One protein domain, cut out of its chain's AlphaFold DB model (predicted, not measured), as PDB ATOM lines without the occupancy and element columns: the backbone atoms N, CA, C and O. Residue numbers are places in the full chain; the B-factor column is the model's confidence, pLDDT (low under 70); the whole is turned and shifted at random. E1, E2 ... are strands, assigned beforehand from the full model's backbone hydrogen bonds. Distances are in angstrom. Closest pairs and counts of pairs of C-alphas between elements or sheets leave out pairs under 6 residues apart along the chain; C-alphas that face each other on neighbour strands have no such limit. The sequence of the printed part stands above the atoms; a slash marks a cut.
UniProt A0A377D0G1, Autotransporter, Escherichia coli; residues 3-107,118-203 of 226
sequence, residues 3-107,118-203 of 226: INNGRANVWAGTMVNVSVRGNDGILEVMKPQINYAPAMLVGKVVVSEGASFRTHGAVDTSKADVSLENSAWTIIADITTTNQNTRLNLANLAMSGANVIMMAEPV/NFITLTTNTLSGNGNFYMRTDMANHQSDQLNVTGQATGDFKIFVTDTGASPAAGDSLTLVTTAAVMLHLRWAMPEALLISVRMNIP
ATOM      1  N   ILE A   3     189.399 126.401 132.050       95.62
ATOM      2  CA  ILE A   3     189.646 127.800 132.398       95.62
ATOM      3  C   ILE A   3     189.351 128.632 131.152       95.62
ATOM      4  O   ILE A   3     189.953 128.407 130.103       95.62
ATOM      5  N   ASN A   4     188.429 129.582 131.269       95.69
ATOM      6  CA  ASN A   4     188.086 130.523 130.208       95.69
ATOM      7  C   ASN A   4     188.198 131.939 130.772       95.69
ATOM      8  O   ASN A   4     187.384 132.295 131.619       95.69
ATOM      9  N   ASN A   5     189.206 132.700 130.332       91.19
ATOM     10  CA  ASN A   5     189.503 134.056 130.809       91.19
ATOM     11  C   ASN A   5     189.517 134.165 132.346       91.19
ATOM     12  O   ASN A   5     188.598 134.684 132.976       91.19
ATOM     13  N   GLY A   6     190.573 133.638 132.960       93.12
ATOM     14  CA  GLY A   6     190.741 133.617 134.408       93.12
ATOM     15  C   GLY A   6     191.999 132.863 134.815       93.12
ATOM     16  O   GLY A   6     192.688 132.294 133.973       93.12
ATOM     17  N   ARG A   7     192.294 132.827 136.116       95.38
ATOM     18  CA  ARG A   7     193.514 132.207 136.644       95.38
ATOM     19  C   ARG A   7     193.208 131.037 137.566       95.38
ATOM     20  O   ARG A   7     192.364 131.154 138.452       95.38
ATOM     21  N   ALA A   8     193.959 129.952 137.418       95.31
ATOM     22  CA  ALA A   8     194.009 128.877 138.398       95.31
ATOM     23  C   ALA A   8     195.456 128.560 138.780       95.31
ATOM     24  O   ALA A   8     196.305 128.373 137.911       95.31
ATOM     25  N   ASN A   9     195.696 128.447 140.086       93.25
ATOM     26  CA  ASN A   9     196.969 128.003 140.637       93.25
ATOM     27  C   ASN A   9     196.764 126.619 141.261       93.25
ATOM     28  O   ASN A   9     195.934 126.466 142.161       93.25
ATOM     29  N   VAL A  10     197.505 125.616 140.798       92.75
ATOM     30  CA  VAL A  10     197.372 124.226 141.255       92.75
ATOM     31  C   VAL A  10     198.654 123.796 141.945       92.75
ATOM     32  O   VAL A  10     199.722 123.840 141.349       92.75
ATOM     33  N   TRP A  11     198.541 123.375 143.202       90.00
ATOM     34  CA  TRP A  11     199.688 123.024 144.047       90.00
ATOM     35  C   TRP A  11     199.889 121.515 144.214       90.00
ATOM     36  O   TRP A  11     200.996 121.075 144.510       90.00
ATOM     37  N   ALA A  12     198.824 120.728 144.055       90.38
ATOM     38  CA  ALA A  12     198.836 119.280 144.231       90.38
ATOM     39  C   ALA A  12     197.640 118.627 143.518       90.38
ATOM     40  O   ALA A  12     196.674 119.302 143.155       90.38
ATOM     41  N   GLY A  13     197.695 117.299 143.376       91.81
ATOM     42  CA  GLY A  13     196.623 116.480 142.805       91.81
ATOM     43  C   GLY A  13     196.764 116.221 141.304       91.81
ATOM     44  O   GLY A  13     197.691 116.698 140.652       91.81
ATOM     45  N   THR A  14     195.840 115.433 140.751       94.50
ATOM     46  CA  THR A  14     195.843 115.040 139.335       94.50
ATOM     47  C   THR A  14     194.833 115.864 138.545       94.50
ATOM     48  O   THR A  14     193.627 115.781 138.768       94.50
ATOM     49  N   MET A  15     195.319 116.626 137.573       95.25
ATOM     50  CA  MET A  15     194.496 117.324 136.596       95.25
ATOM     51  C   MET A  15     194.346 116.459 135.348       95.25
ATOM     52  O   MET A  15     195.323 116.153 134.666       95.25
ATOM     53  N   VAL A  16     193.105 116.088 135.039       96.62
ATOM     54  CA  VAL A  16     192.768 115.287 133.859       96.62
ATOM     55  C   VAL A  16     192.049 116.161 132.838       96.62
ATOM     56  O   VAL A  16     191.105 116.876 133.198       96.62
ATOM     57  N   ASN A  17     192.476 116.083 131.575       96.88
ATOM     58  CA  ASN A  17     191.867 116.773 130.432       96.88
ATOM     59  C   ASN A  17     191.652 118.274 130.701       96.88
ATOM     60  O   ASN A  17     190.557 118.738 131.048       96.88
ATOM     61  N   VAL A  18     192.738 119.031 130.608       97.31
ATOM     62  CA  VAL A  18     192.790 120.462 130.900       97.31
ATOM     63  C   VAL A  18     192.573 121.267 129.620       97.31
ATOM     64  O   VAL A  18     193.180 120.979 128.595       97.31
ATOM     65  N   SER A  19     191.739 122.303 129.684       97.88
ATOM     66  CA  SER A  19     191.619 123.321 128.637       97.88
ATOM     67  C   SER A  19     191.766 124.708 129.255       97.88
ATOM     68  O   SER A  19     191.030 125.039 130.183       97.88
ATOM     69  N   VAL A  20     192.669 125.525 128.723       98.19
ATOM     70  CA  VAL A  20     192.906 126.917 129.132       98.19
ATOM     71  C   VAL A  20     192.757 127.799 127.902       98.19
ATOM     72  O   VAL A  20     193.413 127.556 126.892       98.19
ATOM     73  N   ARG A  21     191.859 128.782 127.958       97.44
ATOM     74  CA  ARG A  21     191.517 129.626 126.809       97.44
ATOM     75  C   ARG A  21     191.304 131.081 127.199       97.44
ATOM     76  O   ARG A  21     190.997 131.385 128.357       97.44
ATOM     77  N   GLY A  22     191.393 131.937 126.189       94.62
ATOM     78  CA  GLY A  22     191.235 133.376 126.293       94.62
ATOM     79  C   GLY A  22     192.528 134.066 126.717       94.62
ATOM     80  O   GLY A  22     193.367 133.477 127.397       94.62
ATOM     81  N   ASN A  23     192.676 135.327 126.322       93.25
ATOM     82  CA  ASN A  23     193.917 136.080 126.492       93.25
ATOM     83  C   ASN A  23     194.296 136.288 127.973       93.25
ATOM     84  O   ASN A  23     195.471 136.427 128.295       93.25
ATOM     85  N   ASP A  24     193.308 136.237 128.871       93.31
ATOM     86  CA  ASP A  24     193.504 136.313 130.325       93.31
ATOM     87  C   ASP A  24     193.491 134.927 131.002       93.31
ATOM     88  O   ASP A  24     193.534 134.811 132.229       93.31
ATOM     89  N   GLY A  25     193.394 133.851 130.216       96.19
ATOM     90  CA  GLY A  25     193.428 132.468 130.676       96.19
ATOM     91  C   GLY A  25     194.821 132.084 131.157       96.19
ATOM     92  O   GLY A  25     195.760 132.027 130.368       96.19
ATOM     93  N   ILE A  26     194.963 131.786 132.446       95.81
ATOM     94  CA  ILE A  26     196.230 131.394 133.061       95.81
ATOM     95  C   ILE A  26     196.037 130.113 133.871       95.81
ATOM     96  O   ILE A  26     195.257 130.075 134.823       95.81
ATOM     97  N   LEU A  27     196.808 129.081 133.543       96.50
ATOM     98  CA  LEU A  27     197.032 127.949 134.438       96.50
ATOM     99  C   LEU A  27     198.471 127.975 134.923       96.50
ATOM    100  O   LEU A  27     199.395 127.894 134.118       96.50
ATOM    101  N   GLU A  28     198.651 128.020 136.234       94.62
ATOM    102  CA  GLU A  28     199.953 127.901 136.871       94.62
ATOM    103  C   GLU A  28     199.976 126.667 137.771       94.62
ATOM    104  O   GLU A  28     199.245 126.568 138.757       94.62
ATOM    105  N   VAL A  29     200.803 125.694 137.405       92.75
ATOM    106  CA  VAL A  29     201.010 124.476 138.183       92.75
ATOM    107  C   VAL A  29     202.276 124.658 139.002       92.75
ATOM    108  O   VAL A  29     203.395 124.595 138.488       92.75
ATOM    109  N   MET A  30     202.058 124.945 140.277       86.62
ATOM    110  CA  MET A  30     203.064 125.340 141.247       86.62
ATOM    111  C   MET A  30     203.905 124.140 141.681       86.62
ATOM    112  O   MET A  30     203.492 122.983 141.583       86.62
ATOM    113  N   LYS A  31     205.081 124.428 142.242       80.19
ATOM    114  CA  LYS A  31     205.828 123.432 143.014       80.19
ATOM    115  C   LYS A  31     204.979 122.928 144.198       80.19
ATOM    116  O   LYS A  31     204.212 123.720 144.756       80.19
ATOM    117  N   PRO A  32     205.122 121.661 144.622       79.00
ATOM    118  CA  PRO A  32     204.374 121.147 145.759       79.00
ATOM    119  C   PRO A  32     204.703 121.920 147.038       79.00
ATOM    120  O   PRO A  32     205.836 122.355 147.264       79.00
ATOM    121  N   GLN A  33     203.700 122.075 147.898       78.38
ATOM    122  CA  GLN A  33     203.926 122.522 149.271       78.38
ATOM    123  C   GLN A  33     204.541 121.384 150.100       78.38
ATOM    124  O   GLN A  33     204.483 120.216 149.716       78.38
ATOM    125  N   ILE A  34     205.129 121.719 151.253       77.62
ATOM    126  CA  ILE A  34     205.762 120.743 152.154       77.62
ATOM    127  C   ILE A  34     204.783 119.592 152.448       77.62
ATOM    128  O   ILE A  34     203.640 119.841 152.826       77.62
ATOM    129  N   ASN A  35     205.250 118.348 152.295       77.94
ATOM    130  CA  ASN A  35     204.492 117.101 152.492       77.94
ATOM    131  C   ASN A  35     203.377 116.807 151.471       77.94
ATOM    132  O   ASN A  35     202.632 115.846 151.666       77.94
ATOM    133  N   TYR A  36     203.264 117.568 150.381       80.62
ATOM    134  CA  TYR A  36     202.348 117.244 149.288       80.62
ATOM    135  C   TYR A  36     203.087 116.560 148.140       80.62
ATOM    136  O   TYR A  36     204.202 116.937 147.780       80.62
ATOM    137  N   ALA A  37     202.440 115.558 147.544       85.38
ATOM    138  CA  ALA A  37     202.900 115.003 146.280       85.38
ATOM    139  C   ALA A  37     202.824 116.082 145.183       85.38
ATOM    140  O   ALA A  37     201.907 116.916 145.217       85.38
ATOM    141  N   PRO A  38     203.741 116.066 144.201       86.88
ATOM    142  CA  PRO A  38     203.661 116.978 143.076       86.88
ATOM    143  C   PRO A  38     202.334 116.863 142.325       86.88
ATOM    144  O   PRO A  38     201.720 115.796 142.256       86.88
ATOM    145  N   ALA A  39     201.897 117.978 141.744       92.19
ATOM    146  CA  ALA A  39     200.760 117.966 140.841       92.19
ATOM    147  C   ALA A  39     201.072 117.124 139.592       92.19
ATOM    148  O   ALA A  39     202.201 117.118 139.100       92.19
ATOM    149  N   MET A  40     200.055 116.437 139.074       93.88
ATOM    150  CA  MET A  40     200.160 115.592 137.886       93.88
ATOM    151  C   MET A  40     199.234 116.098 136.784       93.88
ATOM    152  O   MET A  40     198.063 116.385 137.044       93.88
ATOM    153  N   LEU A  41     199.721 116.137 135.548       95.12
ATOM    154  CA  LEU A  41     198.918 116.388 134.352       95.12
ATOM    155  C   LEU A  41     198.753 115.097 133.557       95.12
ATOM    156  O   LEU A  41     199.729 114.430 133.212       95.12
ATOM    157  N   VAL A  42     197.501 114.740 133.279       95.56
ATOM    158  CA  VAL A  42     197.152 113.485 132.610       95.56
ATOM    159  C   VAL A  42     196.165 113.739 131.478       95.56
ATOM    160  O   VAL A  42     195.162 114.442 131.636       95.56
ATOM    161  N   GLY A  43     196.422 113.102 130.339       96.31
ATOM    162  CA  GLY A  43     195.597 113.235 129.147       96.31
ATOM    163  C   GLY A  43     195.827 114.570 128.447       96.31
ATOM    164  O   GLY A  43     196.916 115.142 128.512       96.31
ATOM    165  N   LYS A  44     194.800 115.067 127.756       96.75
ATOM    166  CA  LYS A  44     194.953 116.249 126.902       96.75
ATOM    167  C   LYS A  44     195.084 117.528 127.724       96.75
ATOM    168  O   LYS A  44     194.266 117.790 128.601       96.75
ATOM    169  N   VAL A  45     196.061 118.361 127.396       97.88
ATOM    170  CA  VAL A  45     196.227 119.714 127.931       97.88
ATOM    171  C   VAL A  45     196.214 120.672 126.749       97.88
ATOM    172  O   VAL A  45     197.164 120.717 125.977       97.88
ATOM    173  N   VAL A  46     195.123 121.412 126.578       98.19
ATOM    174  CA  VAL A  46     194.937 122.343 125.458       98.19
ATOM    175  C   VAL A  46     195.032 123.772 125.973       98.19
ATOM    176  O   VAL A  46     194.303 124.144 126.891       98.19
ATOM    177  N   VAL A  47     195.909 124.576 125.379       98.31
ATOM    178  CA  VAL A  47     196.113 125.984 125.738       98.31
ATOM    179  C   VAL A  47     195.984 126.814 124.473       98.31
ATOM    180  O   VAL A  47     196.806 126.673 123.565       98.31
ATOM    181  N   SER A  48     194.968 127.668 124.394       98.12
ATOM    182  CA  SER A  48     194.651 128.384 123.156       98.12
ATOM    183  C   SER A  48     194.269 129.848 123.363       98.12
ATOM    184  O   SER A  48     194.072 130.302 124.489       98.12
ATOM    185  N   GLU A  49     194.122 130.587 122.259       96.12
ATOM    186  CA  GLU A  49     193.521 131.932 122.238       96.12
ATOM    187  C   GLU A  49     194.285 132.963 123.098       96.12
ATOM    188  O   GLU A  49     193.681 133.752 123.819       96.12
ATOM    189  N   GLY A  50     195.621 132.951 123.045       92.75
ATOM    190  CA  GLY A  50     196.474 133.870 123.809       92.75
ATOM    191  C   GLY A  50     196.712 133.464 125.266       92.75
ATOM    192  O   GLY A  50     197.461 134.142 125.963       92.75
ATOM    193  N   ALA A  51     196.125 132.352 125.725       97.06
ATOM    194  CA  ALA A  51     196.281 131.882 127.094       97.06
ATOM    195  C   ALA A  51     197.743 131.563 127.464       97.06
ATOM    196  O   ALA A  51     198.577 131.210 126.620       97.06
ATOM    197  N   SER A  52     198.035 131.630 128.763       95.19
ATOM    198  CA  SER A  52     199.330 131.292 129.347       95.19
ATOM    199  C   SER A  52     199.236 130.034 130.205       95.19
ATOM    200  O   SER A  52     198.397 129.903 131.095       95.19
ATOM    201  N   PHE A  53     200.148 129.107 129.965       95.94
ATOM    202  CA  PHE A  53     200.352 127.930 130.793       95.94
ATOM    203  C   PHE A  53     201.725 128.013 131.452       95.94
ATOM    204  O   PHE A  53     202.698 128.418 130.821       95.94
ATOM    205  N   ARG A  54     201.815 127.670 132.735       93.56
ATOM    206  CA  ARG A  54     203.054 127.726 133.511       93.56
ATOM    207  C   ARG A  54     203.208 126.464 134.338       93.56
ATOM    208  O   ARG A  54     202.276 126.062 135.031       93.56
ATOM    209  N   THR A  55     204.383 125.855 134.284       91.44
ATOM    210  CA  THR A  55     204.701 124.641 135.048       91.44
ATOM    211  C   THR A  55     206.020 124.806 135.768       91.44
ATOM    212  O   THR A  55     207.025 125.126 135.136       91.44
ATOM    213  N   HIS A  56     206.027 124.530 137.065       87.25
ATOM    214  CA  HIS A  56     207.258 124.436 137.841       87.25
ATOM    215  C   HIS A  56     207.899 123.047 137.687       87.25
ATOM    216  O   HIS A  56     207.212 122.059 137.433       87.25
ATOM    217  N   GLY A  57     209.217 122.962 137.864       79.06
ATOM    218  CA  GLY A  57     210.013 121.770 137.547       79.06
ATOM    219  C   GLY A  57     209.656 120.473 138.283       79.06
ATOM    220  O   GLY A  57     210.047 119.404 137.831       79.06
ATOM    221  N   ALA A  58     208.898 120.544 139.379       81.31
ATOM    222  CA  ALA A  58     208.468 119.370 140.139       81.31
ATOM    223  C   ALA A  58     207.199 118.690 139.583       81.31
ATOM    224  O   ALA A  58     206.836 117.616 140.052       81.31
ATOM    225  N   VAL A  59     206.492 119.314 138.634       88.50
ATOM    226  CA  VAL A  59     205.208 118.817 138.113       88.50
ATOM    227  C   VAL A  59     205.416 117.558 137.270       88.50
ATOM    228  O   VAL A  59     206.240 117.546 136.358       88.50
ATOM    229  N   ASP A  60     204.624 116.510 137.517       91.38
ATOM    230  CA  ASP A  60     204.638 115.313 136.671       91.38
ATOM    231  C   ASP A  60     203.733 115.516 135.452       91.38
ATOM    232  O   ASP A  60     202.503 115.521 135.543       91.38
ATOM    233  N   THR A  61     204.356 115.670 134.290       93.38
ATOM    234  CA  THR A  61     203.675 115.814 132.999       93.38
ATOM    235  C   THR A  61     203.848 114.597 132.094       93.38
ATOM    236  O   THR A  61     203.443 114.639 130.933       93.38
ATOM    237  N   SER A  62     204.431 113.501 132.593       93.44
ATOM    238  CA  SER A  62     204.851 112.346 131.778       93.44
ATOM    239  C   SER A  62     203.713 111.676 131.004       93.44
ATOM    240  O   SER A  62     203.949 111.001 130.006       93.44
ATOM    241  N   LYS A  63     202.469 111.881 131.451       93.69
ATOM    242  CA  LYS A  63     201.236 111.346 130.854       93.69
ATOM    243  C   LYS A  63     200.380 112.420 130.176       93.69
ATOM    244  O   LYS A  63     199.194 112.183 129.935       93.69
ATOM    245  N   ALA A  64     200.941 113.601 129.929       96.38
ATOM    246  CA  ALA A  64     200.240 114.717 129.313       96.38
ATOM    247  C   ALA A  64     200.485 114.770 127.798       96.38
ATOM    248  O   ALA A  64     201.626 114.701 127.335       96.38
ATOM    249  N   ASP A  65     199.401 114.969 127.052       97.25
ATOM    250  CA  ASP A  65     199.397 115.320 125.632       97.25
ATOM    251  C   ASP A  65     199.113 116.818 125.505       97.25
ATOM    252  O   ASP A  65     197.967 117.256 125.652       97.25
ATOM    253  N   VAL A  66     200.148 117.623 125.270       98.06
ATOM    254  CA  VAL A  66     200.055 119.090 125.290       98.06
ATOM    255  C   VAL A  66     199.825 119.633 123.879       98.06
ATOM    256  O   VAL A  66     200.578 119.328 122.958       98.06
ATOM    257  N   SER A  67     198.804 120.476 123.716       98.31
ATOM    258  CA  SER A  67     198.493 121.206 122.484       98.31
ATOM    259  C   SER A  67     198.455 122.705 122.757       98.31
ATOM    260  O   SER A  67     197.649 123.170 123.567       98.31
ATOM    261  N   LEU A  68     199.318 123.460 122.082       98.25
ATOM    262  CA  LEU A  68     199.443 124.909 122.216       98.25
ATOM    263  C   LEU A  68     199.026 125.594 120.908       98.25
ATOM    264  O   LEU A  68     199.642 125.373 119.867       98.25
ATOM    265  N   GLU A  69     198.012 126.454 120.954       98.00
ATOM    266  CA  GLU A  69     197.466 127.148 119.781       98.00
ATOM    267  C   GLU A  69     197.454 128.663 120.002       98.00
ATOM    268  O   GLU A  69     196.632 129.185 120.754       98.00
ATOM    269  N   ASN A  70     198.356 129.388 119.335       97.00
ATOM    270  CA  ASN A  70     198.530 130.833 119.515       97.00
ATOM    271  C   ASN A  70     198.600 131.219 121.006       97.00
ATOM    272  O   ASN A  70     197.859 132.078 121.484       97.00
ATOM    273  N   SER A  71     199.424 130.494 121.758       96.81
ATOM    274  CA  SER A  71     199.511 130.565 123.215       96.81
ATOM    275  C   SER A  71     200.962 130.488 123.686       96.81
ATOM    276  O   SER A  71     201.887 130.294 122.888       96.81
ATOM    277  N   ALA A  72     201.173 130.669 124.989       94.00
ATOM    278  CA  ALA A  72     202.495 130.603 125.593       94.00
ATOM    279  C   ALA A  72     202.542 129.571 126.719       94.00
ATOM    280  O   ALA A  72     201.696 129.573 127.615       94.00
ATOM    281  N   TRP A  73     203.579 128.741 126.711       96.38
ATOM    282  CA  TRP A  73     203.918 127.859 127.816       96.38
ATOM    283  C   TRP A  73     205.272 128.242 128.406       96.38
ATOM    284  O   TRP A  73     206.286 128.221 127.714       96.38
ATOM    285  N   THR A  74     205.293 128.575 129.692       93.06
ATOM    286  CA  THR A  74     206.520 128.827 130.446       93.06
ATOM    287  C   THR A  74     206.843 127.635 131.339       93.06
ATOM    288  O   THR A  74     206.047 127.256 132.202       93.06
ATOM    289  N   ILE A  75     208.031 127.067 131.161       91.50
ATOM    290  CA  ILE A  75     208.586 126.052 132.055       91.50
ATOM    291  C   ILE A  75     209.544 126.758 133.001       91.50
ATOM    292  O   ILE A  75     210.453 127.464 132.566       91.50
ATOM    293  N   ILE A  76     209.307 126.573 134.291       86.50
ATOM    294  CA  ILE A  76     209.994 127.262 135.370       86.50
ATOM    295  C   ILE A  76     210.850 126.240 136.119       86.50
ATOM    296  O   ILE A  76     210.322 125.286 136.692       86.50
ATOM    297  N   ALA A  77     212.168 126.433 136.115       80.62
ATOM    298  CA  ALA A  77     213.102 125.502 136.746       80.62
ATOM    299  C   ALA A  77     212.886 125.377 138.272       80.62
ATOM    300  O   ALA A  77     212.621 126.366 138.960       80.62
ATOM    301  N   ASP A  78     213.040 124.169 138.823       74.19
ATOM    302  CA  ASP A  78     213.010 123.942 140.272       74.19
ATOM    303  C   ASP A  78     214.380 124.220 140.903       74.19
ATOM    304  O   ASP A  78     215.296 123.405 140.890       74.19
ATOM    305  N   ILE A  79     214.522 125.395 141.502       63.50
ATOM    306  CA  ILE A  79     215.772 125.852 142.122       63.50
ATOM    307  C   ILE A  79     215.977 125.353 143.565       63.50
ATOM    308  O   ILE A  79     216.927 125.778 144.223       63.50
ATOM    309  N   THR A  80     215.081 124.514 144.100       59.03
ATOM    310  CA  THR A  80     215.096 124.135 145.525       59.03
ATOM    311  C   THR A  80     215.905 122.878 145.839       59.03
ATOM    312  O   THR A  80     216.220 122.638 147.006       59.03
ATOM    313  N   THR A  81     216.307 122.108 144.824       52.16
ATOM    314  CA  THR A  81     217.089 120.877 144.989       52.16
ATOM    315  C   THR A  81     218.428 120.981 144.245       52.16
ATOM    316  O   THR A  81     218.497 121.116 143.031       52.16
ATOM    317  N   THR A  82     219.519 121.013 145.018       50.69
ATOM    318  CA  THR A  82     220.904 120.646 144.646       50.69
ATOM    319  C   THR A  82     221.252 120.630 143.145       50.69
ATOM    320  O   THR A  82     221.112 119.573 142.561       50.69
ATOM    321  N   ASN A  83     221.774 121.701 142.529       53.25
ATOM    322  CA  ASN A  83     222.478 121.696 141.216       53.25
ATOM    323  C   ASN A  83     221.930 120.762 140.094       53.25
ATOM    324  O   ASN A  83     222.693 120.318 139.237       53.25
ATOM    325  N   GLN A  84     220.645 120.406 140.106       64.56
ATOM    326  CA  GLN A  84     220.076 119.374 139.245       64.56
ATOM    327  C   GLN A  84     219.185 120.054 138.226       64.56
ATOM    328  O   GLN A  84     218.243 120.757 138.587       64.56
ATOM    329  N   ASN A  85     219.492 119.819 136.952       75.25
ATOM    330  CA  ASN A  85     218.696 120.323 135.847       75.25
ATOM    331  C   ASN A  85     217.241 119.852 135.970       75.25
ATOM    332  O   ASN A  85     216.968 118.677 136.225       75.25
ATOM    333  N   THR A  86     216.305 120.766 135.747       85.94
ATOM    334  CA  THR A  86     214.874 120.472 135.716       85.94
ATOM    335  C   THR A  86     214.569 119.578 134.524       85.94
ATOM    336  O   THR A  86     214.880 119.929 133.389       85.94
ATOM    337  N   ARG A  87     213.942 118.423 134.751       89.00
ATOM    338  CA  ARG A  87     213.553 117.505 133.671       89.00
ATOM    339  C   ARG A  87     212.043 117.421 133.594       89.00
ATOM    340  O   ARG A  87     211.403 117.025 134.562       89.00
ATOM    341  N   LEU A  88     211.495 117.744 132.431       91.38
ATOM    342  CA  LEU A  88     210.067 117.667 132.168       91.38
ATOM    343  C   LEU A  88     209.818 116.710 131.009       91.38
ATOM    344  O   LEU A  88     210.412 116.861 129.945       91.38
ATOM    345  N   ASN A  89     208.959 115.717 131.218       94.00
ATOM    346  CA  ASN A  89     208.648 114.704 130.210       94.00
ATOM    347  C   ASN A  89     207.191 114.846 129.787       94.00
ATOM    348  O   ASN A  89     206.331 115.001 130.646       94.00
ATOM    349  N   LEU A  90     206.909 114.757 128.495       93.75
ATOM    350  CA  LEU A  90     205.572 114.753 127.916       93.75
ATOM    351  C   LEU A  90     205.350 113.475 127.123       93.75
ATOM    352  O   LEU A  90     206.298 112.913 126.569       93.75
ATOM    353  N   ALA A  91     204.084 113.080 126.995       94.38
ATOM    354  CA  ALA A  91     203.720 112.108 125.982       94.38
ATOM    355  C   ALA A  91     203.896 112.755 124.605       94.38
ATOM    356  O   ALA A  91     204.770 112.340 123.857       94.38
ATOM    357  N   ASN A  92     203.162 113.822 124.289       95.62
ATOM    358  CA  ASN A  92     203.258 114.487 122.987       95.62
ATOM    359  C   ASN A  92     203.153 116.014 123.118       95.62
ATOM    360  O   ASN A  92     202.487 116.518 124.025       95.62
ATOM    361  N   LEU A  93     203.774 116.742 122.184       97.25
ATOM    362  CA  LEU A  93     203.707 118.201 122.078       97.25
ATOM    363  C   LEU A  93     203.280 118.623 120.666       97.25
ATOM    364  O   LEU A  93     204.001 118.406 119.691       97.25
ATOM    365  N   ALA A  94     202.123 119.267 120.559       97.81
ATOM    366  CA  ALA A  94     201.637 119.901 119.339       97.81
ATOM    367  C   ALA A  94     201.621 121.425 119.509       97.81
ATOM    368  O   ALA A  94     201.197 121.940 120.544       97.81
ATOM    369  N   MET A  95     202.089 122.151 118.495       97.25
ATOM    370  CA  MET A  95     202.177 123.609 118.512       97.25
ATOM    371  C   MET A  95     201.616 124.200 117.221       97.25
ATOM    372  O   MET A  95     201.883 123.695 116.135       97.25
ATOM    373  N   SER A  96     200.883 125.303 117.331       97.19
ATOM    374  CA  SER A  96     200.410 126.088 116.191       97.19
ATOM    375  C   SER A  96     200.569 127.571 116.501       97.19
ATOM    376  O   SER A  96     199.737 128.161 117.191       97.19
ATOM    377  N   GLY A  97     201.664 128.173 116.034       93.12
ATOM    378  CA  GLY A  97     201.990 129.576 116.307       93.12
ATOM    379  C   GLY A  97     202.230 129.866 117.791       93.12
ATOM    380  O   GLY A  97     201.969 130.973 118.248       93.12
ATOM    381  N   ALA A  98     202.671 128.863 118.554       95.25
ATOM    382  CA  ALA A  98     202.843 128.960 119.999       95.25
ATOM    383  C   ALA A  98     204.299 129.220 120.408       95.25
ATOM    384  O   ALA A  98     205.235 128.966 119.646       95.25
ATOM    385  N   ASN A  99     204.479 129.679 121.645       90.12
ATOM    386  CA  ASN A  99     205.783 129.906 122.257       90.12
ATOM    387  C   ASN A  99     205.985 128.962 123.447       90.12
ATOM    388  O   ASN A  99     205.147 128.913 124.347       90.12
ATOM    389  N   VAL A 100     207.118 128.267 123.485       94.31
ATOM    390  CA  VAL A 100     207.599 127.541 124.665       94.31
ATOM    391  C   VAL A 100     208.817 128.272 125.200       94.31
ATOM    392  O   VAL A 100     209.792 128.491 124.484       94.31
ATOM    393  N   ILE A 101     208.750 128.673 126.460       90.25
ATOM    394  CA  ILE A 101     209.743 129.522 127.102       90.25
ATOM    395  C   ILE A 101     210.351 128.738 128.261       90.25
ATOM    396  O   ILE A 101     209.661 128.437 129.236       90.25
ATOM    397  N   MET A 102     211.635 128.406 128.153       88.50
ATOM    398  CA  MET A 102     212.394 127.761 129.221       88.50
ATOM    399  C   MET A 102     213.079 128.844 130.049       88.50
ATOM    400  O   MET A 102     213.967 129.554 129.581       88.50
ATOM    401  N   MET A 103     212.604 129.018 131.278       74.94
ATOM    402  CA  MET A 103     213.074 130.046 132.196       74.94
ATOM    403  C   MET A 103     213.609 129.414 133.475       74.94
ATOM    404  O   MET A 103     212.958 128.567 134.091       74.94
ATOM    405  N   ALA A 104     214.747 129.909 133.956       64.25
ATOM    406  CA  ALA A 104     214.975 129.889 135.393       64.25
ATOM    407  C   ALA A 104     214.079 130.960 136.025       64.25
ATOM    408  O   ALA A 104     213.925 132.043 135.455       64.25
ATOM    409  N   GLU A 105     213.497 130.679 137.195       55.16
ATOM    410  CA  GLU A 105     212.942 131.757 138.023       55.16
ATOM    411  C   GLU A 105     213.987 132.879 138.148       55.16
ATOM    412  O   GLU A 105     215.159 132.569 138.406       55.16
ATOM    413  N   PRO A 106     213.610 134.169 138.033       42.50
ATOM    414  CA  PRO A 106     214.460 135.237 138.518       42.50
ATOM    415  C   PRO A 106     214.575 135.052 140.025       42.50
ATOM    416  O   PRO A 106     213.702 135.442 140.800       42.50
ATOM    417  N   VAL A 107     215.650 134.407 140.465       40.38
ATOM    418  CA  VAL A 107     215.911 134.300 141.887       40.38
ATOM    419  C   VAL A 107     216.412 135.656 142.347       40.38
ATOM    420  O   VAL A 107     217.453 136.129 141.895       40.38
ATOM    421  N   ASN A 118     219.950 126.667 136.873       78.12
ATOM    422  CA  ASN A 118     219.244 125.413 136.651       78.12
ATOM    423  C   ASN A 118     218.696 125.418 135.217       78.12
ATOM    424  O   ASN A 118     217.857 126.265 134.880       78.12
ATOM    425  N   PHE A 119     219.198 124.511 134.382       84.31
ATOM    426  CA  PHE A 119     218.739 124.343 133.007       84.31
ATOM    427  C   PHE A 119     217.587 123.346 132.917       84.31
ATOM    428  O   PHE A 119     217.458 122.428 133.726       84.31
ATOM    429  N   ILE A 120     216.743 123.517 131.909       88.50
ATOM    430  CA  ILE A 120     215.545 122.721 131.676       88.50
ATOM    431  C   ILE A 120     215.794 121.758 130.522       88.50
ATOM    432  O   ILE A 120     216.129 122.166 129.419       88.50
ATOM    433  N   THR A 121     215.555 120.471 130.743       91.44
ATOM    434  CA  THR A 121     215.427 119.476 129.678       91.44
ATOM    435  C   THR A 121     213.953 119.138 129.484       91.44
ATOM    436  O   THR A 121     213.356 118.460 130.324       91.44
ATOM    437  N   LEU A 122     213.372 119.563 128.364       93.75
ATOM    438  CA  LEU A 122     212.046 119.145 127.915       93.75
ATOM    439  C   LEU A 122     212.177 117.914 127.016       93.75
ATOM    440  O   LEU A 122     212.798 117.978 125.960       93.75
ATOM    441  N   THR A 123     211.572 116.799 127.413       94.12
ATOM    442  CA  THR A 123     211.502 115.572 126.615       94.12
ATOM    443  C   THR A 123     210.065 115.313 126.173       94.12
ATOM    444  O   THR A 123     209.151 115.386 126.987       94.12
ATOM    445  N   THR A 124     209.849 114.992 124.902       94.69
ATOM    446  CA  THR A 124     208.537 114.623 124.344       94.69
ATOM    447  C   THR A 124     208.686 113.448 123.383       94.69
ATOM    448  O   THR A 124     209.732 113.308 122.746       94.69
ATOM    449  N   ASN A 125     207.663 112.601 123.236       93.06
ATOM    450  CA  ASN A 125     207.712 111.541 122.229       93.06
ATOM    451  C   ASN A 125     207.550 112.111 120.821       93.06
ATOM    452  O   ASN A 125     208.382 111.854 119.957       93.06
ATOM    453  N   THR A 126     206.518 112.919 120.582       91.69
ATOM    454  CA  THR A 126     206.357 113.613 119.298       91.69
ATOM    455  C   THR A 126     206.363 115.121 119.466       91.69
ATOM    456  O   THR A 126     205.905 115.651 120.481       91.69
ATOM    457  N   LEU A 127     206.844 115.809 118.435       93.44
ATOM    458  CA  LEU A 127     206.766 117.258 118.292       93.44
ATOM    459  C   LEU A 127     206.165 117.590 116.924       93.44
ATOM    460  O   LEU A 127     206.732 117.204 115.905       93.44
ATOM    461  N   SER A 128     205.041 118.305 116.877       93.25
ATOM    462  CA  SER A 128     204.373 118.605 115.604       93.25
ATOM    463  C   SER A 128     203.881 120.043 115.458       93.25
ATOM    464  O   SER A 128     203.447 120.645 116.439       93.25
ATOM    465  N   GLY A 129     203.871 120.549 114.222       93.81
ATOM    466  CA  GLY A 129     203.248 121.823 113.846       93.81
ATOM    467  C   GLY A 129     204.246 122.972 113.695       93.81
ATOM    468  O   GLY A 129     205.219 122.838 112.961       93.81
ATOM    469  N   ASN A 130     204.010 124.124 114.319       86.81
ATOM    470  CA  ASN A 130     204.906 125.273 114.208       86.81
ATOM    471  C   ASN A 130     204.928 126.152 115.462       86.81
ATOM    472  O   ASN A 130     203.911 126.338 116.134       86.81
ATOM    473  N   GLY A 131     206.080 126.761 115.743       89.38
ATOM    474  CA  GLY A 131     206.218 127.700 116.855       89.38
ATOM    475  C   GLY A 131     207.658 128.011 117.239       89.38
ATOM    476  O   GLY A 131     208.598 127.721 116.497       89.38
ATOM    477  N   ASN A 132     207.823 128.628 118.404       84.38
ATOM    478  CA  ASN A 132     209.106 129.130 118.875       84.38
ATOM    479  C   ASN A 132     209.485 128.500 120.214       84.38
ATOM    480  O   ASN A 132     208.654 128.402 121.116       84.38
ATOM    481  N   PHE A 133     210.759 128.157 120.360       85.50
ATOM    482  CA  PHE A 133     211.371 127.784 121.626       85.50
ATOM    483  C   PHE A 133     212.355 128.867 122.054       85.50
ATOM    484  O   PHE A 133     213.183 129.297 121.255       85.50
ATOM    485  N   TYR A 134     212.279 129.281 123.312       82.88
ATOM    486  CA  TYR A 134     213.226 130.202 123.931       82.88
ATOM    487  C   TYR A 134     214.028 129.422 124.967       82.88
ATOM    488  O   TYR A 134     213.449 128.887 125.914       82.88
ATOM    489  N   MET A 135     215.335 129.322 124.741       81.44
ATOM    490  CA  MET A 135     216.272 128.481 125.484       81.44
ATOM    491  C   MET A 135     217.463 129.310 125.965       81.44
ATOM    492  O   MET A 135     217.790 130.350 125.386       81.44
ATOM    493  N   ARG A 136     218.138 128.833 127.008       82.88
ATOM    494  CA  ARG A 136     219.349 129.448 127.551       82.88
ATOM    495  C   ARG A 136     220.550 128.528 127.445       82.88
ATOM    496  O   ARG A 136     220.411 127.302 127.443       82.88
ATOM    497  N   THR A 137     221.726 129.131 127.410       76.19
ATOM    498  CA  THR A 137     223.013 128.435 127.456       76.19
ATOM    499  C   THR A 137     223.929 129.085 128.475       76.19
ATOM    500  O   THR A 137     223.888 130.292 128.668       76.19
ATOM    501  N   ASP A 138     224.783 128.278 129.084       75.75
ATOM    502  CA  ASP A 138     226.050 128.703 129.656       75.75
ATOM    503  C   ASP A 138     227.133 127.971 128.871       75.75
ATOM    504  O   ASP A 138     227.486 126.819 129.155       75.75
ATOM    505  N   MET A 139     227.589 128.620 127.802       70.38
ATOM    506  CA  MET A 139     228.542 128.014 126.881       70.38
ATOM    507  C   MET A 139     229.900 127.743 127.539       70.38
ATOM    508  O   MET A 139     230.490 126.701 127.263       70.38
ATOM    509  N   ALA A 140     230.361 128.623 128.434       68.50
ATOM    510  CA  ALA A 140     231.635 128.472 129.141       68.50
ATOM    511  C   ALA A 140     231.669 127.237 130.055       68.50
ATOM    512  O   ALA A 140     232.724 126.631 130.231       68.50
ATOM    513  N   ASN A 141     230.520 126.849 130.618       74.56
ATOM    514  CA  ASN A 141     230.388 125.635 131.428       74.56
ATOM    515  C   ASN A 141     229.766 124.455 130.660       74.56
ATOM    516  O   ASN A 141     229.500 123.407 131.251       74.56
ATOM    517  N   HIS A 142     229.543 124.598 129.349       76.44
ATOM    518  CA  HIS A 142     228.913 123.598 128.481       76.44
ATOM    519  C   HIS A 142     227.525 123.131 128.959       76.44
ATOM    520  O   HIS A 142     227.167 121.956 128.828       76.44
ATOM    521  N   GLN A 143     226.722 124.041 129.510       80.56
ATOM    522  CA  GLN A 143     225.375 123.750 130.000       80.56
ATOM    523  C   GLN A 143     224.308 124.474 129.168       80.56
ATOM    524  O   GLN A 143     224.545 125.547 128.624       80.56
ATOM    525  N   SER A 144     223.127 123.872 129.015       81.38
ATOM    526  CA  SER A 144     222.020 124.475 128.258       81.38
ATOM    527  C   SER A 144     220.667 123.909 128.630       81.38
ATOM    528  O   SER A 144     220.560 122.776 129.108       81.38
ATOM    529  N   ASP A 145     219.637 124.696 128.327       86.25
ATOM    530  CA  ASP A 145     218.289 124.190 128.154       86.25
ATOM    531  C   ASP A 145     218.266 123.268 126.922       86.25
ATOM    532  O   ASP A 145     218.928 123.521 125.911       86.25
ATOM    533  N   GLN A 146     217.512 122.176 127.004       89.06
ATOM    534  CA  GLN A 146     217.483 121.133 125.987       89.06
ATOM    535  C   GLN A 146     216.056 120.743 125.618       89.06
ATOM    536  O   GLN A 146     215.190 120.588 126.481       89.06
ATOM    537  N   LEU A 147     215.843 120.488 124.331       90.69
ATOM    538  CA  LEU A 147     214.645 119.856 123.791       90.69
ATOM    539  C   LEU A 147     215.012 118.490 123.203       90.69
ATOM    540  O   LEU A 147     215.783 118.390 122.248       90.69
ATOM    541  N   ASN A 148     214.437 117.432 123.759       90.69
ATOM    542  CA  ASN A 148     214.642 116.062 123.318       90.69
ATOM    543  C   ASN A 148     213.335 115.481 122.767       90.69
ATOM    544  O   ASN A 148     212.342 115.379 123.485       90.69
ATOM    545  N   VAL A 149     213.333 115.072 121.503       90.25
ATOM    546  CA  VAL A 149     212.198 114.398 120.865       90.25
ATOM    547  C   VAL A 149     212.575 112.940 120.631       90.25
ATOM    548  O   VAL A 149     213.416 112.647 119.783       90.25
ATOM    549  N   THR A 150     211.976 112.016 121.382       90.25
ATOM    550  CA  THR A 150     212.360 110.590 121.350       90.25
ATOM    551  C   THR A 150     211.734 109.808 120.201       90.25
ATOM    552  O   THR A 150     212.189 108.713 119.890       90.25
ATOM    553  N   GLY A 151     210.689 110.352 119.586       87.56
ATOM    554  CA  GLY A 151     210.018 109.815 118.410       87.56
ATOM    555  C   GLY A 151     210.123 110.782 117.234       87.56
ATOM    556  O   GLY A 151     211.219 111.183 116.842       87.56
ATOM    557  N   GLN A 152     208.978 111.133 116.647       84.44
ATOM    558  CA  GLN A 152     208.907 111.928 115.418       84.44
ATOM    559  C   GLN A 152     208.776 113.428 115.701       84.44
ATOM    560  O   GLN A 152     207.877 113.854 116.430       84.44
ATOM    561  N   ALA A 153     209.620 114.227 115.053       85.75
ATOM    562  CA  ALA A 153     209.450 115.670 114.930       85.75
ATOM    563  C   ALA A 153     208.997 116.031 113.502       85.75
ATOM    564  O   ALA A 153     209.598 115.596 112.516       85.75
ATOM    565  N   THR A 154     207.925 116.809 113.359       85.12
ATOM    566  CA  THR A 154     207.382 117.222 112.051       85.12
ATOM    567  C   THR A 154     206.820 118.633 112.120       85.12
ATOM    568  O   THR A 154     205.787 118.860 112.745       85.12
ATOM    569  N   GLY A 155     207.467 119.591 111.463       85.88
ATOM    570  CA  GLY A 155     207.023 120.976 111.533       85.88
ATOM    571  C   GLY A 155     208.126 122.005 111.348       85.88
ATOM    572  O   GLY A 155     209.284 121.647 111.144       85.88
ATOM    573  N   ASP A 156     207.745 123.273 111.487       84.81
ATOM    574  CA  ASP A 156     208.633 124.429 111.382       84.81
ATOM    575  C   ASP A 156     208.794 125.104 112.746       84.81
ATOM    576  O   ASP A 156     207.885 125.770 113.254       84.81
ATOM    577  N   PHE A 157     209.977 124.961 113.342       85.00
ATOM    578  CA  PHE A 157     210.271 125.499 114.668       85.00
ATOM    579  C   PHE A 157     211.448 126.459 114.624       85.00
ATOM    580  O   PHE A 157     212.472 126.187 113.996       85.00
ATOM    581  N   LYS A 158     211.318 127.582 115.330       80.81
ATOM    582  CA  LYS A 158     212.425 128.512 115.563       80.81
ATOM    583  C   LYS A 158     212.940 128.347 116.978       80.81
ATOM    584  O   LYS A 158     212.161 128.144 117.906       80.81
ATOM    585  N   ILE A 159     214.250 128.467 117.136       81.00
ATOM    586  CA  ILE A 159     214.911 128.395 118.434       81.00
ATOM    587  C   ILE A 159     215.628 129.717 118.650       81.00
ATOM    588  O   ILE A 159     216.454 130.128 117.836       81.00
ATOM    589  N   PHE A 160     215.281 130.375 119.742       74.38
ATOM    590  CA  PHE A 160     215.915 131.585 120.226       74.38
ATOM    591  C   PHE A 160     216.764 131.210 121.428       74.38
ATOM    592  O   PHE A 160     216.279 130.546 122.345       74.38
ATOM    593  N   VAL A 161     218.030 131.616 121.405       74.88
ATOM    594  CA  VAL A 161     219.013 131.229 122.413       74.88
ATOM    595  C   VAL A 161     219.598 132.479 123.047       74.88
ATOM    596  O   VAL A 161     220.055 133.372 122.332       74.88
ATOM    597  N   THR A 162     219.596 132.519 124.375       73.88
ATOM    598  CA  THR A 162     220.260 133.560 125.164       73.88
ATOM    599  C   THR A 162     221.383 132.928 125.974       73.88
ATOM    600  O   THR A 162     221.122 132.064 126.810       73.88
ATOM    601  N   ASP A 163     222.619 133.364 125.746       69.06
ATOM    602  CA  ASP A 163     223.759 132.951 126.563       69.06
ATOM    603  C   ASP A 163     223.799 133.784 127.852       69.06
ATOM    604  O   ASP A 163     223.759 135.015 127.807       69.06
ATOM    605  N   THR A 164     223.806 133.110 128.997       66.12
ATOM    606  CA  THR A 164     223.864 133.700 130.344       66.12
ATOM    607  C   THR A 164     225.228 133.497 131.008       66.12
ATOM    608  O   THR A 164     225.512 134.111 132.038       66.12
ATOM    609  N   GLY A 165     226.074 132.659 130.403       60.62
ATOM    610  CA  GLY A 165     227.424 132.352 130.854       60.62
ATOM    611  C   GLY A 165     228.476 133.390 130.461       60.62
ATOM    612  O   GLY A 165     228.195 134.470 129.941       60.62
ATOM    613  N   ALA A 166     229.734 133.050 130.741       63.19
ATOM    614  CA  ALA A 166     230.877 133.810 130.250       63.19
ATOM    615  C   ALA A 166     231.148 133.505 128.767       63.19
ATOM    616  O   ALA A 166     230.699 132.495 128.230       63.19
ATOM    617  N   SER A 167     231.948 134.361 128.129       56.97
ATOM    618  CA  SER A 167     232.416 134.173 126.757       56.97
ATOM    619  C   SER A 167     232.956 132.750 126.515       56.97
ATOM    620  O   SER A 167     233.882 132.348 127.226       56.97
ATOM    621  N   PRO A 168     232.452 132.007 125.510       58.91
ATOM    622  CA  PRO A 168     232.974 130.683 125.183       58.91
ATOM    623  C   PRO A 168     234.417 130.733 124.685       58.91
ATOM    624  O   PRO A 168     234.855 131.720 124.079       58.91
ATOM    625  N   ALA A 169     235.145 129.634 124.878       59.19
ATOM    626  CA  ALA A 169     236.425 129.431 124.223       59.19
ATOM    627  C   ALA A 169     236.212 129.128 122.730       59.19
ATOM    628  O   ALA A 169     235.169 128.639 122.287       59.19
ATOM    629  N   ALA A 170     237.219 129.439 121.912       58.50
ATOM    630  CA  ALA A 170     237.149 129.147 120.487       58.50
ATOM    631  C   ALA A 170     237.037 127.628 120.257       58.50
ATOM    632  O   ALA A 170     237.932 126.878 120.635       58.50
ATOM    633  N   GLY A 171     235.962 127.200 119.588       60.19
ATOM    634  CA  GLY A 171     235.714 125.791 119.261       60.19
ATOM    635  C   GLY A 171     234.714 125.074 120.172       60.19
ATOM    636  O   GLY A 171     234.438 123.899 119.928       60.19
ATOM    637  N   ASP A 172     234.136 125.754 121.166       63.12
ATOM    638  CA  ASP A 172     233.083 125.171 122.001       63.12
ATOM    639  C   ASP A 172     231.817 124.875 121.182       63.12
ATOM    640  O   ASP A 172     231.395 125.655 120.325       63.12
ATOM    641  N   SER A 173     231.188 123.729 121.454       63.41
ATOM    642  CA  SER A 173     229.938 123.325 120.808       63.41
ATOM    643  C   SER A 173     228.951 122.778 121.829       63.41
ATOM    644  O   SER A 173     229.344 122.112 122.786       63.41
ATOM    645  N   LEU A 174     227.663 123.035 121.603       62.94
ATOM    646  CA  LEU A 174     226.596 122.612 122.502       62.94
ATOM    647  C   LEU A 174     225.402 122.077 121.715       62.94
ATOM    648  O   LEU A 174     225.095 122.555 120.622       62.94
ATOM    649  N   THR A 175     224.759 121.044 122.261       72.00
ATOM    650  CA  THR A 175     223.576 120.417 121.659       72.00
ATOM    651  C   THR A 175     222.333 120.879 122.400       72.00
ATOM    652  O   THR A 175     222.135 120.507 123.557       72.00
ATOM    653  N   LEU A 176     221.497 121.656 121.712       69.81
ATOM    654  CA  LEU A 176     220.245 122.189 122.261       69.81
ATOM    655  C   LEU A 176     219.045 121.312 121.914       69.81
ATOM    656  O   LEU A 176     218.110 121.179 122.699       69.81
ATOM    657  N   VAL A 177     219.075 120.695 120.731       77.44
ATOM    658  CA  VAL A 177     217.984 119.852 120.245       77.44
ATOM    659  C   VAL A 177     218.513 118.507 119.809       77.44
ATOM    660  O   VAL A 177     219.487 118.425 119.059       77.44
ATOM    661  N   THR A 178     217.833 117.468 120.278       78.94
ATOM    662  CA  THR A 178     218.016 116.090 119.838       78.94
ATOM    663  C   THR A 178     216.672 115.571 119.354       78.94
ATOM    664  O   THR A 178     215.668 115.703 120.048       78.94
ATOM    665  N   THR A 179     216.636 114.996 118.157       65.81
ATOM    666  CA  THR A 179     215.439 114.347 117.607       65.81
ATOM    667  C   THR A 179     215.810 112.935 117.186       65.81
ATOM    668  O   THR A 179     216.868 112.743 116.595       65.81
ATOM    669  N   ALA A 180     214.989 111.942 117.519       64.88
ATOM    670  CA  ALA A 180     215.223 110.568 117.091       64.88
ATOM    671  C   ALA A 180     214.827 110.363 115.626       64.88
ATOM    672  O   ALA A 180     215.444 109.565 114.940       64.88
ATOM    673  N   ALA A 181     213.820 111.070 115.115       59.78
ATOM    674  CA  ALA A 181     213.481 111.040 113.701       59.78
ATOM    675  C   ALA A 181     212.828 112.354 113.265       59.78
ATOM    676  O   ALA A 181     211.949 112.887 113.946       59.78
ATOM    677  N   VAL A 182     213.248 112.865 112.109       55.34
ATOM    678  CA  VAL A 182     212.668 114.059 111.488       55.34
ATOM    679  C   VAL A 182     212.125 113.668 110.129       55.34
ATOM    680  O   VAL A 182     212.883 113.253 109.253       55.34
ATOM    681  N   MET A 183     210.818 113.833 109.926       45.31
ATOM    682  CA  MET A 183     210.249 113.746 108.584       45.31
ATOM    683  C   MET A 183     210.425 115.100 107.890       45.31
ATOM    684  O   MET A 183     209.501 115.905 107.789       45.31
ATOM    685  N   LEU A 184     211.647 115.371 107.430       42.19
ATOM    686  CA  LEU A 184     211.893 116.427 106.454       42.19
ATOM    687  C   LEU A 184     211.282 115.946 105.131       42.19
ATOM    688  O   LEU A 184     211.486 114.792 104.755       42.19
ATOM    689  N   HIS A 185     210.515 116.784 104.429       37.41
ATOM    690  CA  HIS A 185     210.017 116.472 103.083       37.41
ATOM    691  C   HIS A 185     211.202 116.304 102.115       37.41
ATOM    692  O   HIS A 185     211.557 117.212 101.374       37.41
ATOM    693  N   LEU A 186     211.821 115.130 102.111       27.92
ATOM    694  CA  LEU A 186     212.775 114.682 101.115       27.92
ATOM    695  C   LEU A 186     212.579 113.181 100.960       27.92
ATOM    696  O   LEU A 186     212.791 112.383 101.870       27.92
ATOM    697  N   ARG A 187     212.094 112.822  99.771       37.50
ATOM    698  CA  ARG A 187     212.024 111.446  99.299       37.50
ATOM    699  C   ARG A 187     213.403 110.808  99.464       37.50
ATOM    700  O   ARG A 187     214.338 111.268  98.828       37.50
ATOM    701  N   TRP A 188     213.507 109.789 100.309       28.84
ATOM    702  CA  TRP A 188     213.834 108.395  99.977       28.84
ATOM    703  C   TRP A 188     213.962 107.587 101.274       28.84
ATOM    704  O   TRP A 188     214.284 108.117 102.330       28.84
ATOM    705  N   ALA A 189     213.621 106.303 101.193       38.69
ATOM    706  CA  ALA A 189     213.527 105.387 102.320       38.69
ATOM    707  C   ALA A 189     214.837 105.263 103.118       38.69
ATOM    708  O   ALA A 189     215.859 104.896 102.548       38.69
ATOM    709  N   MET A 190     214.770 105.460 104.439       28.31
ATOM    710  CA  MET A 190     215.710 104.884 105.410       28.31
ATOM    711  C   MET A 190     214.950 104.532 106.703       28.31
ATOM    712  O   MET A 190     214.261 105.401 107.242       28.31
ATOM    713  N   PRO A 191     215.034 103.286 107.209       37.53
ATOM    714  CA  PRO A 191     214.492 102.901 108.500       37.53
ATOM    715  C   PRO A 191     215.622 102.914 109.532       37.53
ATOM    716  O   PRO A 191     216.217 101.882 109.785       37.53
ATOM    717  N   GLU A 192     215.950 104.073 110.095       35.25
ATOM    718  CA  GLU A 192     216.721 104.185 111.340       35.25
ATOM    719  C   GLU A 192     216.659 105.633 111.837       35.25
ATOM    720  O   GLU A 192     216.586 106.576 111.049       35.25
ATOM    721  N   ALA A 193     216.600 105.792 113.157       36.59
ATOM    722  CA  ALA A 193     216.448 107.061 113.853       36.59
ATOM    723  C   ALA A 193     217.523 108.083 113.416       36.59
ATOM    724  O   ALA A 193     218.701 107.945 113.744       36.59
ATOM    725  N   LEU A 194     217.123 109.112 112.664       37.38
ATOM    726  CA  LEU A 194     218.002 110.188 112.220       37.38
ATOM    727  C   LEU A 194     218.208 111.175 113.381       37.38
ATOM    728  O   LEU A 194     217.387 112.062 113.601       37.38
ATOM    729  N   LEU A 195     219.306 111.004 114.126       35.19
ATOM    730  CA  LEU A 195     219.759 111.935 115.165       35.19
ATOM    731  C   LEU A 195     220.135 113.288 114.540       35.19
ATOM    732  O   LEU A 195     221.284 113.507 114.158       35.19
ATOM    733  N   ILE A 196     219.184 114.221 114.444       40.25
ATOM    734  CA  ILE A 196     219.501 115.616 114.102       40.25
ATOM    735  C   ILE A 196     219.884 116.335 115.394       40.25
ATOM    736  O   ILE A 196     219.025 116.719 116.188       40.25
ATOM    737  N   SER A 197     221.194 116.483 115.605       43.25
ATOM    738  CA  SER A 197     221.777 117.343 116.634       43.25
ATOM    739  C   SER A 197     222.029 118.721 116.027       43.25
ATOM    740  O   SER A 197     222.881 118.875 115.150       43.25
ATOM    741  N   VAL A 198     221.285 119.736 116.474       46.56
ATOM    742  CA  VAL A 198     221.604 121.127 116.123       46.56
ATOM    743  C   VAL A 198     222.763 121.564 117.010       46.56
ATOM    744  O   VAL A 198     222.578 121.849 118.195       46.56
ATOM    745  N   ARG A 199     223.969 121.571 116.434       40.03
ATOM    746  CA  ARG A 199     225.192 122.069 117.070       40.03
ATOM    747  C   ARG A 199     225.441 123.499 116.617       40.03
ATOM    748  O   ARG A 199     225.687 123.741 115.438       40.03
ATOM    749  N   MET A 200     225.386 124.444 117.549       45.19
ATOM    750  CA  MET A 200     225.836 125.808 117.283       45.19
ATOM    751  C   MET A 200     227.357 125.865 117.444       45.19
ATOM    752  O   MET A 200     227.882 125.493 118.490       45.19
ATOM    753  N   ASN A 201     228.051 126.306 116.395       40.62
ATOM    754  CA  ASN A 201     229.468 126.656 116.430       40.62
ATOM    755  C   ASN A 201     229.553 128.178 116.304       40.62
ATOM    756  O   ASN A 201     229.283 128.715 115.227       40.62
ATOM    757  N   ILE A 202     229.837 128.879 117.403       47.56
ATOM    758  CA  ILE A 202     229.946 130.340 117.399       47.56
ATOM    759  C   ILE A 202     231.433 130.694 117.363       47.56
ATOM    760  O   ILE A 202     232.141 130.473 118.346       47.56
ATOM    761  N   PRO A 203     231.940 131.239 116.247       37.69
ATOM    762  CA  PRO A 203     233.334 131.618 116.168       37.69
ATOM    763  C   PRO A 203     233.581 132.905 116.973       37.69
ATOM    764  O   PRO A 203     232.760 133.823 117.005       37.69
TER     765      PRO A 203
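This is residues 3 to 107 and 118 to 203 of the 226 residues of the protein "Autotransporter" of Escherichia coli (UniProt A0A377D0G1). The domain is wound in stacked turns, a solenoid: E2 with E3, E4 with E5 and E6 with E7 make the first turns, and then E8, E9 and E10 each bend almost back on themselves and make a turn alone. E1 lies near one end of the stack and the hairpin of E11 and E12 at the other, where the loop of residues 183 to 195 lies far out. The printed part has 191 residues with twelve named strands, E1 to E12 in order, and no named helix; the class is all strand. They form one branched, twisted, mixed sheet, antiparallel only between E11 and E12. The whole is compact, with a radius of gyration of the C-alphas of 17.0 A and spans of 45 by 41 by 28 A.

Begin at edge strand E1, residues 7 to 10, and look for N and O pairs within hydrogen-bond range. E1 is parallel to E3, residues 26 to 29, with N 8 and O 26 2.9 A apart. The edge strand E2, residues 14 to 21, is parallel to E4, residues 40 to 48, with N 15 and O 40 2.8 A apart. The closest C-alphas of E2 and E3, those of Val 20 and Leu 27, are 6.8 A apart. E5, residues 52 to 56, is parallel to E3, with N 27 and O 52 3.0 A apart. E6, residues 60 to 69, is parallel to E4, with N 41 and O 60 2.8 A apart. E7, residues 72 to 76, is parallel to E5, with N 53 and O 72 2.9 A apart. Both E6 and E7 lie on one side of E8, residues 86 to 103, parallel to it: find N 66 and O 92 at 2.9 A, and N 73 and O 99 at 2.8 A. On the other side of E8 is E9, residues 120 to 138, parallel, with N 88 and O 121 2.9 A apart. Next come the parallel neighbours E10, residues 146 to 163, with N 122 and O 146 2.8 A apart, and E11, residues 173 to 182, with N 147 and O 176 2.9 A apart. E12, residues 196 to 201, forms a hairpin with E11, antiparallel at 160 degrees, with N 198 and O 177 3.4 A apart. E1 and E12 are apart.

Find C-alpha 7, where E1 begins, at (193.514, 132.207, 136.644). E2 spans 19.7 A, E4 20.3 A, E6 21.8 A and E11 21.7 A from first to last C-alpha. E8 bends by 176 degrees at residue 93: from C-alpha 86 at (214.874, 120.472, 135.716), its 18 residues end 10.4 A away. E9 bends by 168 degrees at residue 124 and E10 by 175 degrees at residue 150. E12 ends with C-alpha 201 at (229.468, 126.656, 116.430).

The C-alphas of Ile 34 and Trp 188, the two farthest apart, are 54.2 A apart. Residues 108 to 117 are not printed; C-alphas 107 and 118 are 10.8 A apart across the cut. The link from E11 to E12 is long, with 13 residues. The mean pLDDT of the printed part is 79.6, with low confidence for instance at residues 163 to 174 and 179 to 203.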